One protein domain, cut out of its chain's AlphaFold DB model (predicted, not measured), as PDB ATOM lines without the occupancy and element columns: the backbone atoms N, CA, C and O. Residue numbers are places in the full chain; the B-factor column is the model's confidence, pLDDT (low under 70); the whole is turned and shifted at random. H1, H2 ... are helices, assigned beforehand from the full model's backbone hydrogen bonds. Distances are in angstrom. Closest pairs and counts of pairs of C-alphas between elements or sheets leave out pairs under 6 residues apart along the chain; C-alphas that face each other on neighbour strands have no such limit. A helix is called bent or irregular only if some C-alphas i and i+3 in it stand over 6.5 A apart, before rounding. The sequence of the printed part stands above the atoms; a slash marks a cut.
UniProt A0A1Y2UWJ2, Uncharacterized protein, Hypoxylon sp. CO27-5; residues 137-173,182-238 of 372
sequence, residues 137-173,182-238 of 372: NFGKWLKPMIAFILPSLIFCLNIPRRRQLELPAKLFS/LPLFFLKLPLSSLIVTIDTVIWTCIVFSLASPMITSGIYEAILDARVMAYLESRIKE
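Overview. This is residues 137 to 173 and 182 to 238 of the 372 residues of an uncharacterized protein of Hypoxylon sp. CO27-5 (UniProt A0A1Y2UWJ2). One long bent helix, H2, makes the length of a rod, and a shorter kinked helix, H1, packs crosswise on its first arm with residues 152 to 157. Residues 137 to 147 and 212 to 238 stick out. The printed part has 94 residues, with H1 then H2 and no named strand: all helix, extended, radius of gyration of the C-alphas 22.1 A, spans 79 by 31 by 18 A.

Along the chain. Find C-alpha 137 at (-56.735, -17.495, 28.978); H1 runs to residue 158, 31.5 A, with a kink of 45 degrees near residue 145. It is neither bent nor irregular, but only just: C-alphas 141 and 144 are 6.1 A apart. H2, residues 182 to 237, was assigned as one helix by its hydrogen bonds but is bent: C-alphas 210 and 213 are 7.0 A apart. Arm H2a, residues 182 to 210, is 42.7 A long; H2b, residues 213 to 237, 36.4 A, ends at (-42.160, -29.435, 57.957).

Arrangement. H1 touches H2a, about perpendicular at 75 degrees; their closest C-alphas, Ser 152 and Thr 204, are 6.5 A apart. H1 and H2b are apart. H2a and H2b stand at a steep tilt of 50 degrees. Every O i to N i+4 pair is within hydrogen-bond range in H2b, 14 of 18 in H1 and 22 of 25 in H2a.

Size, cuts and confidence. C-alphas 182 and 238, the farthest apart, are 79.4 A apart. Residues 174 to 181 are not printed; C-alphas 173 and 182 are 14.5 A apart across this cut, in the link from H1 to H2. Look for pLDDT under 70 at residues 137 to 145 and 160.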
ATOM      1  N   ASN A 137     -58.057 -17.588  28.376       64.56
ATOM      2  CA  ASN A 137     -56.735 -17.495  28.978       64.56
ATOM      3  C   ASN A 137     -55.605 -17.895  28.015       64.56
ATOM      4  O   ASN A 137     -54.440 -17.689  28.357       64.56
ATOM      5  N   PHE A 138     -55.905 -18.381  26.801       65.56
ATOM      6  CA  PHE A 138     -54.885 -18.721  25.799       65.56
ATOM      7  C   PHE A 138     -53.969 -17.526  25.491       65.56
ATOM      8  O   PHE A 138     -52.750 -17.676  25.420       65.56
ATOM      9  N   GLY A 139     -54.533 -16.313  25.450       66.94
ATOM     10  CA  GLY A 139     -53.776 -15.068  25.293       66.94
ATOM     11  C   GLY A 139     -52.688 -14.845  26.356       66.94
ATOM     12  O   GLY A 139     -51.691 -14.192  26.061       66.94
ATOM     13  N   LYS A 140     -52.808 -15.415  27.566       62.88
ATOM     14  CA  LYS A 140     -51.780 -15.300  28.620       62.88
ATOM     15  C   LYS A 140     -50.550 -16.164  28.345       62.88
ATOM     16  O   LYS A 140     -49.453 -15.742  28.689       62.88
ATOM     17  N   TRP A 141     -50.721 -17.329  27.718       63.25
ATOM     18  CA  TRP A 141     -49.615 -18.224  27.342       63.25
ATOM     19  C   TRP A 141     -49.040 -17.870  25.963       63.25
ATOM     20  O   TRP A 141     -47.831 -17.896  25.746       63.25
ATOM     21  N   LEU A 142     -49.912 -17.436  25.051       68.50
ATOM     22  CA  LEU A 142     -49.535 -16.950  23.730       68.50
ATOM     23  C   LEU A 142     -48.755 -15.625  23.796       68.50
ATOM     24  O   LEU A 142     -47.868 -15.411  22.978       68.50
ATOM     25  N   LYS A 143     -49.035 -14.739  24.765       69.19
ATOM     26  CA  LYS A 143     -48.363 -13.432  24.889       69.19
ATOM     27  C   LYS A 143     -46.834 -13.542  25.069       69.19
ATOM     28  O   LYS A 143     -46.148 -12.863  24.312       69.19
ATOM     29  N   PRO A 144     -46.278 -14.383  25.967       66.75
ATOM     30  CA  PRO A 144     -44.840 -14.674  26.004       66.75
ATOM     31  C   PRO A 144     -44.270 -15.194  24.675       66.75
ATOM     32  O   PRO A 144     -43.211 -14.741  24.252       66.75
ATOM     33  N   MET A 145     -44.982 -16.093  23.987       67.50
ATOM     34  CA  MET A 145     -44.533 -16.641  22.699       67.50
ATOM     35  C   MET A 145     -44.529 -15.579  21.589       67.50
ATOM     36  O   MET A 145     -43.535 -15.433  20.884       67.50
ATOM     37  N   ILE A 146     -45.591 -14.774  21.465       76.00
ATOM     38  CA  ILE A 146     -45.664 -13.655  20.510       76.00
ATOM     39  C   ILE A 146     -44.613 -12.590  20.829       76.00
ATOM     40  O   ILE A 146     -43.970 -12.092  19.910       76.00
ATOM     41  N   ALA A 147     -44.398 -12.262  22.107       73.94
ATOM     42  CA  ALA A 147     -43.387 -11.289  22.524       73.94
ATOM     43  C   ALA A 147     -41.962 -11.690  22.104       73.94
ATOM     44  O   ALA A 147     -41.114 -10.816  21.955       73.94
ATOM     45  N   PHE A 148     -41.717 -12.984  21.877       73.38
ATOM     46  CA  PHE A 148     -40.455 -13.497  21.360       73.38
ATOM     47  C   PHE A 148     -40.447 -13.644  19.826       73.38
ATOM     48  O   PHE A 148     -39.534 -13.166  19.158       73.38
ATOM     49  N   ILE A 149     -41.488 -14.255  19.251       79.25
ATOM     50  CA  ILE A 149     -41.581 -14.551  17.811       79.25
ATOM     51  C   ILE A 149     -41.725 -13.272  16.973       79.25
ATOM     52  O   ILE A 149     -41.123 -13.167  15.905       79.25
ATOM     53  N   LEU A 150     -42.505 -12.287  17.433       80.94
ATOM     54  CA  LEU A 150     -42.796 -11.082  16.654       80.94
ATOM     55  C   LEU A 150     -41.535 -10.225  16.403       80.94
ATOM     56  O   LEU A 150     -41.300  -9.898  15.239       80.94
ATOM     57  N   PRO A 151     -40.671  -9.922  17.398       79.38
ATOM     58  CA  PRO A 151     -39.379  -9.286  17.134       79.38
ATOM     59  C   PRO A 151     -38.477 -10.098  16.198       79.38
ATOM     60  O   PRO A 151     -37.841  -9.511  15.325       79.38
ATOM     61  N   SER A 152     -38.446 -11.433  16.321       78.94
ATOM     62  CA  SER A 152     -37.653 -12.292  15.426       78.94
ATOM     63  C   SER A 152     -38.131 -12.224  13.971       78.94
ATOM     64  O   SER A 152     -37.305 -12.128  13.064       78.94
ATOM     65  N   LEU A 153     -39.448 -12.207  13.733       80.44
ATOM     66  CA  LEU A 153     -40.021 -12.020  12.394       80.44
ATOM     67  C   LEU A 153     -39.731 -10.617  11.844       80.44
ATOM     68  O   LEU A 153     -39.289 -10.489  10.707       80.44
ATOM     69  N   ILE A 154     -39.910  -9.571  12.657       82.81
ATOM     70  CA  ILE A 154     -39.596  -8.179  12.285       82.81
ATOM     71  C   ILE A 154     -38.116  -8.038  11.890       82.81
ATOM     72  O   ILE A 154     -37.812  -7.385  10.894       82.81
ATOM     73  N   PHE A 155     -37.206  -8.688  12.623       79.38
ATOM     74  CA  PHE A 155     -35.777  -8.749  12.302       79.38
ATOM     75  C   PHE A 155     -35.523  -9.461  10.962       79.38
ATOM     76  O   PHE A 155     -34.835  -8.915  10.100       79.38
ATOM     77  N   CYS A 156     -36.125 -10.639  10.747       77.94
ATOM     78  CA  CYS A 156     -35.960 -11.423   9.515       77.94
ATOM     79  C   CYS A 156     -36.529 -10.737   8.258       77.94
ATOM     80  O   CYS A 156     -36.058 -11.015   7.155       77.94
ATOM     81  N   LEU A 157     -37.537  -9.869   8.415       79.94
ATOM     82  CA  LEU A 157     -38.200  -9.167   7.312       79.94
ATOM     83  C   LEU A 157     -37.576  -7.798   6.991       79.94
ATOM     84  O   LEU A 157     -37.495  -7.447   5.817       79.94
ATOM     85  N   ASN A 158     -37.138  -7.028   7.996       80.25
ATOM     86  CA  ASN A 158     -36.650  -5.657   7.781       80.25
ATOM     87  C   ASN A 158     -35.143  -5.549   7.517       80.25
ATOM     88  O   ASN A 158     -34.714  -4.590   6.877       80.25
ATOM     89  N   ILE A 159     -34.322  -6.478   8.018       78.81
ATOM     90  CA  ILE A 159     -32.871  -6.411   7.799       78.81
ATOM     91  C   ILE A 159     -32.544  -7.040   6.438       78.81
ATOM     92  O   ILE A 159     -32.916  -8.192   6.201       78.81
ATOM     93  N   PRO A 160     -31.840  -6.336   5.529       68.81
ATOM     94  CA  PRO A 160     -31.500  -6.871   4.215       68.81
ATOM     95  C   PRO A 160     -30.548  -8.068   4.346       68.81
ATOM     96  O   PRO A 160     -29.363  -7.933   4.653       68.81
ATOM     97  N   ARG A 161     -31.078  -9.271   4.112       72.62
ATOM     98  CA  ARG A 161     -30.341 -10.531   4.264       72.62
ATOM     99  C   ARG A 161     -29.382 -10.741   3.092       72.62
ATOM    100  O   ARG A 161     -29.802 -10.743   1.935       72.62
ATOM    101  N   ARG A 162     -28.099 -10.973   3.402       74.69
ATOM    102  CA  ARG A 162     -27.004 -11.195   2.427       74.69
ATOM    103  C   ARG A 162     -27.103 -12.528   1.670       74.69
ATOM    104  O   ARG A 162     -26.473 -12.687   0.631       74.69
ATOM    105  N   ARG A 163     -27.868 -13.493   2.190       74.06
ATOM    106  CA  ARG A 163     -28.231 -14.743   1.509       74.06
ATOM    107  C   ARG A 163     -29.748 -14.873   1.521       74.06
ATOM    108  O   ARG A 163     -30.349 -14.833   2.591       74.06
ATOM    109  N   GLN A 164     -30.328 -15.026   0.340       75.88
ATOM    110  CA  GLN A 164     -31.756 -15.233   0.112       75.88
ATOM    111  C   GLN A 164     -31.893 -16.453  -0.801       75.88
ATOM    112  O   GLN A 164     -31.012 -16.691  -1.632       75.88
ATOM    113  N   LEU A 165     -32.963 -17.234  -0.655       78.38
ATOM    114  CA  LEU A 165     -33.282 -18.277  -1.630       78.38
ATOM    115  C   LEU A 165     -33.687 -17.627  -2.962       78.38
ATOM    116  O   LEU A 165     -34.822 -17.184  -3.135       78.38
ATOM    117  N   GLU A 166     -32.737 -17.548  -3.896       76.50
ATOM    118  CA  GLU A 166     -32.967 -16.987  -5.227       76.50
ATOM    119  C   GLU A 166     -34.043 -17.782  -5.976       76.50
ATOM    120  O   GLU A 166     -33.971 -19.006  -6.120       76.50
ATOM    121  N   LEU A 167     -35.047 -17.070  -6.493       77.19
ATOM    122  CA  LEU A 167     -36.070 -17.663  -7.344       77.19
ATOM    123  C   LEU A 167     -35.408 -18.169  -8.638       77.19
ATOM    124  O   LEU A 167     -34.757 -17.383  -9.331       77.19
ATOM    125  N   PRO A 168     -35.571 -19.452  -9.016       78.06
ATOM    126  CA  PRO A 168     -34.865 -20.014 -10.161       78.06
ATOM    127  C   PRO A 168     -35.252 -19.277 -11.448       78.06
ATOM    128  O   PRO A 168     -36.377 -19.398 -11.941       78.06
ATOM    129  N   ALA A 169     -34.291 -18.548 -12.026       75.00
ATOM    130  CA  ALA A 169     -34.504 -17.630 -13.151       75.00
ATOM    131  C   ALA A 169     -35.123 -18.290 -14.399       75.00
ATOM    132  O   ALA A 169     -35.768 -17.621 -15.199       75.00
ATOM    133  N   LYS A 170     -34.981 -19.615 -14.556       73.44
ATOM    134  CA  LYS A 170     -35.639 -20.393 -15.623       73.44
ATOM    135  C   LYS A 170     -37.162 -20.481 -15.454       73.44
ATOM    136  O   LYS A 170     -37.876 -20.554 -16.447       73.44
ATOM    137  N   LEU A 171     -37.657 -20.486 -14.215       70.19
ATOM    138  CA  LEU A 171     -39.077 -20.639 -13.885       70.19
ATOM    139  C   LEU A 171     -39.783 -19.279 -13.750       70.19
ATOM    140  O   LEU A 171     -40.945 -19.132 -14.140       70.19
ATOM    141  N   PHE A 172     -39.054 -18.273 -13.264       71.12
ATOM    142  CA  PHE A 172     -39.524 -16.903 -13.032       71.12
ATOM    143  C   PHE A 172     -38.905 -15.886 -14.008       71.12
ATOM    144  O   PHE A 172     -38.686 -14.734 -13.646       71.12
ATOM    145  N   SER A 173     -38.603 -16.292 -15.249       72.19
ATOM    146  CA  SER A 173     -38.084 -15.352 -16.249       72.19
ATOM    147  C   SER A 173     -39.124 -14.283 -16.596       72.19
ATOM    148  O   SER A 173     -40.317 -14.565 -16.716       72.19
ATOM    149  N   LEU A 182     -51.566 -17.583 -18.389       76.00
ATOM    150  CA  LEU A 182     -52.454 -17.347 -17.245       76.00
ATOM    151  C   LEU A 182     -52.649 -18.577 -16.315       76.00
ATOM    152  O   LEU A 182     -52.498 -18.407 -15.103       76.00
ATOM    153  N   PRO A 183     -52.865 -19.826 -16.789       76.31
ATOM    154  CA  PRO A 183     -52.916 -20.988 -15.889       76.31
ATOM    155  C   PRO A 183     -51.573 -21.272 -15.196       76.31
ATOM    156  O   PRO A 183     -51.545 -21.724 -14.053       76.31
ATOM    157  N   LEU A 184     -50.446 -20.958 -15.845       78.31
ATOM    158  CA  LEU A 184     -49.116 -21.138 -15.260       78.31
ATOM    159  C   LEU A 184     -48.826 -20.085 -14.175       78.31
ATOM    160  O   LEU A 184     -48.099 -20.369 -13.226       78.31
ATOM    161  N   PHE A 185     -49.422 -18.891 -14.267       78.62
ATOM    162  CA  PHE A 185     -49.343 -17.858 -13.228       78.62
ATOM    163  C   PHE A 185     -49.952 -18.332 -11.897       78.62
ATOM    164  O   PHE A 185     -49.315 -18.186 -10.850       78.62
ATOM    165  N   PHE A 186     -51.114 -18.998 -11.941       82.25
ATOM    166  CA  PHE A 186     -51.749 -19.598 -10.758       82.25
ATOM    167  C   PHE A 186     -50.909 -20.694 -10.085       82.25
ATOM    168  O   PHE A 186     -51.100 -20.941  -8.900       82.25
ATOM    169  N   LEU A 187     -49.963 -21.319 -10.797       81.69
ATOM    170  CA  LEU A 187     -49.000 -22.264 -10.218       81.69
ATOM    171  C   LEU A 187     -47.727 -21.563  -9.707       81.69
ATOM    172  O   LEU A 187     -47.197 -21.915  -8.653       81.69
ATOM    173  N   LYS A 188     -47.239 -20.542 -10.426       82.94
ATOM    174  CA  LYS A 188     -46.034 -19.777 -10.054       82.94
ATOM    175  C   LYS A 188     -46.211 -18.967  -8.770       82.94
ATOM    176  O   LYS A 188     -45.273 -18.893  -7.981       82.94
ATOM    177  N   LEU A 189     -47.386 -18.373  -8.549       84.12
ATOM    178  CA  LEU A 189     -47.667 -17.545  -7.370       84.12
ATOM    179  C   LEU A 189     -47.581 -18.338  -6.045       84.12
ATOM    180  O   LEU A 189     -46.773 -17.947  -5.198       84.12
ATOM    181  N   PRO A 190     -48.308 -19.460  -5.841       88.31
ATOM    182  CA  PRO A 190     -48.184 -20.249  -4.617       88.31
ATOM    183  C   PRO A 190     -46.796 -20.881  -4.473       88.31
ATOM    184  O   PRO A 190     -46.302 -20.968  -3.355       88.31
ATOM    185  N   LEU A 191     -46.126 -21.255  -5.571       86.00
ATOM    186  CA  LEU A 191     -44.763 -21.791  -5.512       86.00
ATOM    187  C   LEU A 191     -43.740 -20.736  -5.052       86.00
ATOM    188  O   LEU A 191     -42.891 -21.035  -4.217       86.00
ATOM    189  N   SER A 192     -43.843 -19.498  -5.544       85.25
ATOM    190  CA  SER A 192     -43.020 -18.372  -5.073       85.25
ATOM    191  C   SER A 192     -43.288 -18.069  -3.594       85.25
ATOM    192  O   SER A 192     -42.356 -17.985  -2.796       85.25
ATOM    193  N   SER A 193     -44.568 -18.014  -3.206       87.75
ATOM    194  CA  SER A 193     -44.983 -17.832  -1.809       87.75
ATOM    195  C   SER A 193     -44.430 -18.930  -0.892       87.75
ATOM    196  O   SER A 193     -43.904 -18.632   0.181       87.75
ATOM    197  N   LEU A 194     -44.461 -20.194  -1.334       89.69
ATOM    198  CA  LEU A 194     -43.899 -21.334  -0.608       89.69
ATOM    199  C   LEU A 194     -42.387 -21.177  -0.395       89.69
ATOM    200  O   LEU A 194     -41.919 -21.355   0.727       89.69
ATOM    201  N   ILE A 195     -41.632 -20.807  -1.437       88.50
ATOM    202  CA  ILE A 195     -40.175 -20.594  -1.353       88.50
ATOM    203  C   ILE A 195     -39.849 -19.483  -0.343       88.50
ATOM    204  O   ILE A 195     -39.014 -19.689   0.536       88.50
ATOM    205  N   VAL A 196     -40.550 -18.345  -0.408       86.44
ATOM    206  CA  VAL A 196     -40.369 -17.222   0.534       86.44
ATOM    207  C   VAL A 196     -40.784 -17.603   1.962       86.44
ATOM    208  O   VAL A 196     -40.118 -17.218   2.925       86.44
ATOM    209  N   THR A 197     -41.844 -18.398   2.124       88.62
ATOM    210  CA  THR A 197     -42.273 -18.901   3.439       88.62
ATOM    211  C   THR A 197     -41.226 -19.843   4.036       88.62
ATOM    212  O   THR A 197     -40.858 -19.676   5.195       88.62
ATOM    213  N   ILE A 198     -40.694 -20.785   3.249       90.44
ATOM    214  CA  ILE A 198     -39.624 -21.704   3.677       90.44
ATOM    215  C   ILE A 198     -38.366 -20.920   4.073       90.44
ATOM    216  O   ILE A 198     -37.822 -21.155   5.149       90.44
ATOM    217  N   ASP A 199     -37.943 -19.953   3.255       87.38
ATOM    218  CA  ASP A 199     -36.819 -19.055   3.553       87.38
ATOM    219  C   ASP A 199     -37.025 -18.316   4.891       87.38
ATOM    220  O   ASP A 199     -36.159 -18.333   5.767       87.38
ATOM    221  N   THR A 200     -38.214 -17.742   5.100       86.00
ATOM    222  CA  THR A 200     -38.574 -17.032   6.340       86.00
ATOM    223  C   THR A 200     -38.587 -17.965   7.555       86.00
ATOM    224  O   THR A 200     -38.091 -17.591   8.621       86.00
ATOM    225  N   VAL A 201     -39.100 -19.192   7.412       88.69
ATOM    226  CA  VAL A 201     -39.112 -20.207   8.480       88.69
ATOM    227  C   VAL A 201     -37.690 -20.637   8.845       88.69
ATOM    228  O   VAL A 201     -37.353 -20.618  10.026       88.69
ATOM    229  N   ILE A 202     -36.833 -20.944   7.864       88.94
ATOM    230  CA  ILE A 202     -35.428 -21.326   8.102       88.94
ATOM    231  C   ILE A 202     -34.697 -20.226   8.880       88.94
ATOM    232  O   ILE A 202     -34.057 -20.508   9.894       88.94
ATOM    233  N   TRP A 203     -34.828 -18.965   8.458       85.38
ATOM    234  CA  TRP A 203     -34.193 -17.845   9.155       85.38
ATOM    235  C   TRP A 203     -34.772 -17.599  10.553       85.38
ATOM    236  O   TRP A 203     -34.007 -17.349  11.485       85.38
ATOM    237  N   THR A 204     -36.083 -17.774  10.739       84.38
ATOM    238  CA  THR A 204     -36.713 -17.724  12.069       84.38
ATOM    239  C   THR A 204     -36.163 -18.828  12.980       84.38
ATOM    240  O   THR A 204     -35.827 -18.555  14.131       84.38
ATOM    241  N   CYS A 205     -35.978 -20.050  12.468       86.06
ATOM    242  CA  CYS A 205     -35.350 -21.150  13.205       86.06
ATOM    243  C   CYS A 205     -33.884 -20.859  13.567       86.06
ATOM    244  O   CYS A 205     -33.463 -21.207  14.670       86.06
ATOM    245  N   ILE A 206     -33.114 -20.197  12.695       86.00
ATOM    246  CA  ILE A 206     -31.729 -19.783  12.988       86.00
ATOM    247  C   ILE A 206     -31.705 -18.745  14.120       86.00
ATOM    248  O   ILE A 206     -30.985 -18.937  15.099       86.00
ATOM    249  N   VAL A 207     -32.527 -17.693  14.039       83.69
ATOM    250  CA  VAL A 207     -32.634 -16.667  15.097       83.69
ATOM    251  C   VAL A 207     -33.081 -17.291  16.423       83.69
ATOM    252  O   VAL A 207     -32.476 -17.028  17.462       83.69
ATOM    253  N   PHE A 208     -34.076 -18.182  16.389       82.12
ATOM    254  CA  PHE A 208     -34.533 -18.918  17.569       82.12
ATOM    255  C   PHE A 208     -33.426 -19.805  18.158       82.12
ATOM    256  O   PHE A 208     -33.252 -19.841  19.372       82.12
ATOM    257  N   SER A 209     -32.625 -20.469  17.318       85.38
ATOM    258  CA  SER A 209     -31.504 -21.311  17.760       85.38
ATOM    259  C   SER A 209     -30.387 -20.499  18.422       85.38
ATOM    260  O   SER A 209     -29.853 -20.927  19.441       85.38
ATOM    261  N   LEU A 210     -30.066 -19.312  17.892       81.81
ATOM    262  CA  LEU A 210     -29.056 -18.413  18.467       81.81
ATOM    263  C   LEU A 210     -29.495 -17.801  19.805       81.81
ATOM    264  O   LEU A 210     -28.661 -17.571  20.676       81.81
ATOM    265  N   ALA A 211     -30.795 -17.569  19.987       78.12
ATOM    266  CA  ALA A 211     -31.364 -17.060  21.235       78.12
ATOM    267  C   ALA A 211     -31.773 -18.167  22.233       78.12
ATOM    268  O   ALA A 211     -31.975 -17.894  23.419       78.12
ATOM    269  N   SER A 212     -31.841 -19.425  21.786       79.56
ATOM    270  CA  SER A 212     -32.156 -20.602  22.608       79.56
ATOM    271  C   SER A 212     -31.305 -20.737  23.884       79.56
ATOM    272  O   SER A 212     -31.883 -21.078  24.918       79.56
ATOM    273  N   PRO A 213     -29.990 -20.415  23.913       79.12
ATOM    274  CA  PRO A 213     -29.204 -20.441  25.150       79.12
ATOM    275  C   PRO A 213     -29.760 -19.524  26.249       79.12
ATOM    276  O   PRO A 213     -29.784 -19.918  27.413       79.12
ATOM    277  N   MET A 214     -30.278 -18.342  25.893       74.94
ATOM    278  CA  MET A 214     -30.890 -17.409  26.851       74.94
ATOM    279  C   MET A 214     -32.205 -17.968  27.414       74.94
ATOM    280  O   MET A 214     -32.428 -17.927  28.623       74.94
ATOM    281  N   ILE A 215     -33.051 -18.544  26.552       73.06
ATOM    282  CA  ILE A 215     -34.307 -19.196  26.963       73.06
ATOM    283  C   ILE A 215     -34.008 -20.404  27.863       73.06
ATOM    284  O   ILE A 215     -34.616 -20.563  28.919       73.06
ATOM    285  N   THR A 216     -33.035 -21.228  27.471       74.44
ATOM    286  CA  THR A 216     -32.612 -22.422  28.213       74.44
ATOM    287  C   THR A 216     -32.044 -22.052  29.583       74.44
ATOM    288  O   THR A 216     -32.363 -22.722  30.561       74.44
ATOM    289  N   SER A 217     -31.286 -20.953  29.685       74.75
ATOM    290  CA  SER A 217     -30.806 -20.416  30.965       74.75
ATOM    291  C   SER A 217     -31.963 -20.038  31.897       74.75
ATOM    292  O   SER A 217     -31.964 -20.451  33.053       74.75
ATOM    293  N   GLY A 218     -32.976 -19.322  31.395       71.31
ATOM    294  CA  GLY A 218     -34.151 -18.946  32.196       71.31
ATOM    295  C   GLY A 218     -35.014 -20.143  32.621       71.31
ATOM    296  O   GLY A 218     -35.516 -20.182  33.741       71.31
ATOM    297  N   ILE A 219     -35.148 -21.162  31.762       73.44
ATOM    298  CA  ILE A 219     -35.826 -22.423  32.117       73.44
ATOM    299  C   ILE A 219     -35.025 -23.189  33.180       73.44
ATOM    300  O   ILE A 219     -35.611 -23.719  34.123       73.44
ATOM    301  N   TYR A 220     -33.697 -23.243  33.050       77.75
ATOM    302  CA  TYR A 220     -32.823 -23.908  34.014       77.75
ATOM    303  C   TYR A 220     -32.893 -23.245  35.398       77.75
ATOM    304  O   TYR A 220     -33.047 -23.949  36.396       77.75
ATOM    305  N   GLU A 221     -32.860 -21.911  35.452       75.50
ATOM    306  CA  GLU A 221     -33.036 -21.130  36.682       75.50
ATOM    307  C   GLU A 221     -34.399 -21.412  37.337       75.50
ATOM    308  O   GLU A 221     -34.449 -21.814  38.499       75.50
ATOM    309  N   ALA A 222     -35.497 -21.377  36.570       72.44
ATOM    310  CA  ALA A 222     -36.832 -21.694  37.085       72.44
ATOM    311  C   ALA A 222     -36.968 -23.139  37.622       72.44
ATOM    312  O   ALA A 222     -37.651 -23.376  38.623       72.44
ATOM    313  N   ILE A 223     -36.316 -24.124  36.987       77.25
ATOM    314  CA  ILE A 223     -36.276 -25.517  37.476       77.25
ATOM    315  C   ILE A 223     -35.461 -25.619  38.771       77.25
ATOM    316  O   ILE A 223     -35.836 -26.367  39.680       77.25
ATOM    317  N   LEU A 224     -34.347 -24.890  38.861       80.44
ATOM    318  CA  LEU A 224     -33.506 -24.851  40.050       80.44
ATOM    319  C   LEU A 224     -34.275 -24.241  41.234       80.44
ATOM    320  O   LEU A 224     -34.333 -24.855  42.298       80.44
ATOM    321  N   ASP A 225     -34.957 -23.115  41.026       78.19
ATOM    322  CA  ASP A 225     -35.777 -22.463  42.050       78.19
ATOM    323  C   ASP A 225     -36.940 -23.346  42.516       78.19
ATOM    324  O   ASP A 225     -37.184 -23.461  43.717       78.19
ATOM    325  N   ALA A 226     -37.601 -24.066  41.601       74.88
ATOM    326  CA  ALA A 226     -38.628 -25.044  41.961       74.88
ATOM    327  C   ALA A 226     -38.076 -26.177  42.852       74.88
ATOM    328  O   ALA A 226     -38.733 -26.591  43.812       74.88
ATOM    329  N   ARG A 227     -36.849 -26.654  42.589       83.44
ATOM    330  CA  ARG A 227     -36.170 -27.652  43.441       83.44
ATOM    331  C   ARG A 227     -35.793 -27.084  44.807       83.44
ATOM    332  O   ARG A 227     -35.975 -27.773  45.811       83.44
ATOM    333  N   VAL A 228     -35.304 -25.845  44.864       82.06
ATOM    334  CA  VAL A 228     -34.962 -25.173  46.127       82.06
ATOM    335  C   VAL A 228     -36.219 -24.917  46.966       82.06
ATOM    336  O   VAL A 228     -36.198 -25.163  48.170       82.06
ATOM    337  N   MET A 229     -37.340 -24.533  46.350       77.12
ATOM    338  CA  MET A 229     -38.634 -24.399  47.033       77.12
ATOM    339  C   MET A 229     -39.144 -25.736  47.588       77.12
ATOM    340  O   MET A 229     -39.559 -25.786  48.745       77.12
ATOM    341  N   ALA A 230     -39.054 -26.829  46.822       79.75
ATOM    342  CA  ALA A 230     -39.435 -28.162  47.298       79.75
ATOM    343  C   ALA A 230     -38.552 -28.648  48.468       79.75
ATOM    344  O   ALA A 230     -39.053 -29.230  49.433       79.75
ATOM    345  N   TYR A 231     -37.244 -28.364  48.418       84.38
ATOM    346  CA  TYR A 231     -36.318 -28.618  49.526       84.38
ATOM    347  C   TYR A 231     -36.651 -27.770  50.764       84.38
ATOM    348  O   TYR A 231     -36.644 -28.266  51.891       84.38
ATOM    349  N   LEU A 232     -36.983 -26.493  50.569       80.81
ATOM    350  CA  LEU A 232     -37.363 -25.604  51.660       80.81
ATOM    351  C   LEU A 232     -38.676 -26.059  52.319       80.81
ATOM    352  O   LEU A 232     -38.776 -26.044  53.544       80.81
ATOM    353  N   GLU A 233     -39.655 -26.523  51.537       78.94
ATOM    354  CA  GLU A 233     -40.930 -27.038  52.048       78.94
ATOM    355  C   GLU A 233     -40.745 -28.289  52.926       78.94
ATOM    356  O   GLU A 233     -41.329 -28.365  54.012       78.94
ATOM    357  N   SER A 234     -39.914 -29.255  52.506       80.69
ATOM    358  CA  SER A 234     -39.658 -30.461  53.310       80.69
ATOM    359  C   SER A 234     -38.972 -30.120  54.636       80.69
ATOM    360  O   SER A 234     -39.425 -30.552  55.698       80.69
ATOM    361  N   ARG A 235     -37.961 -29.241  54.612       79.75
ATOM    362  CA  ARG A 235     -37.250 -28.796  55.823       79.75
ATOM    363  C   ARG A 235     -38.059 -27.856  56.723       79.75
ATOM    364  O   ARG A 235     -37.822 -27.808  57.931       79.75
ATOM    365  N   ILE A 236     -39.036 -27.120  56.183       76.31
ATOM    366  CA  ILE A 236     -40.003 -26.361  56.993       76.31
ATOM    367  C   ILE A 236     -40.862 -27.319  57.829       76.31
ATOM    368  O   ILE A 236     -41.039 -27.059  59.019       76.31
ATOM    369  N   LYS A 237     -41.339 -28.431  57.249       72.88
ATOM    370  CA  LYS A 237     -42.160 -29.435  57.957       72.88
ATOM    371  C   LYS A 237     -41.387 -30.151  59.068       72.88
ATOM    372  O   LYS A 237     -41.939 -30.392  60.134       72.88
ATOM    373  N   GLU A 238     -40.104 -30.423  58.845       80.88
ATOM    374  CA  GLU A 238     -39.178 -30.965  59.855       80.88
ATOM    375  C   GLU A 238     -38.743 -29.927  60.910       80.88
ATOM    376  O   GLU A 238     -38.093 -30.273  61.893       80.88
TER     377      GLU A 238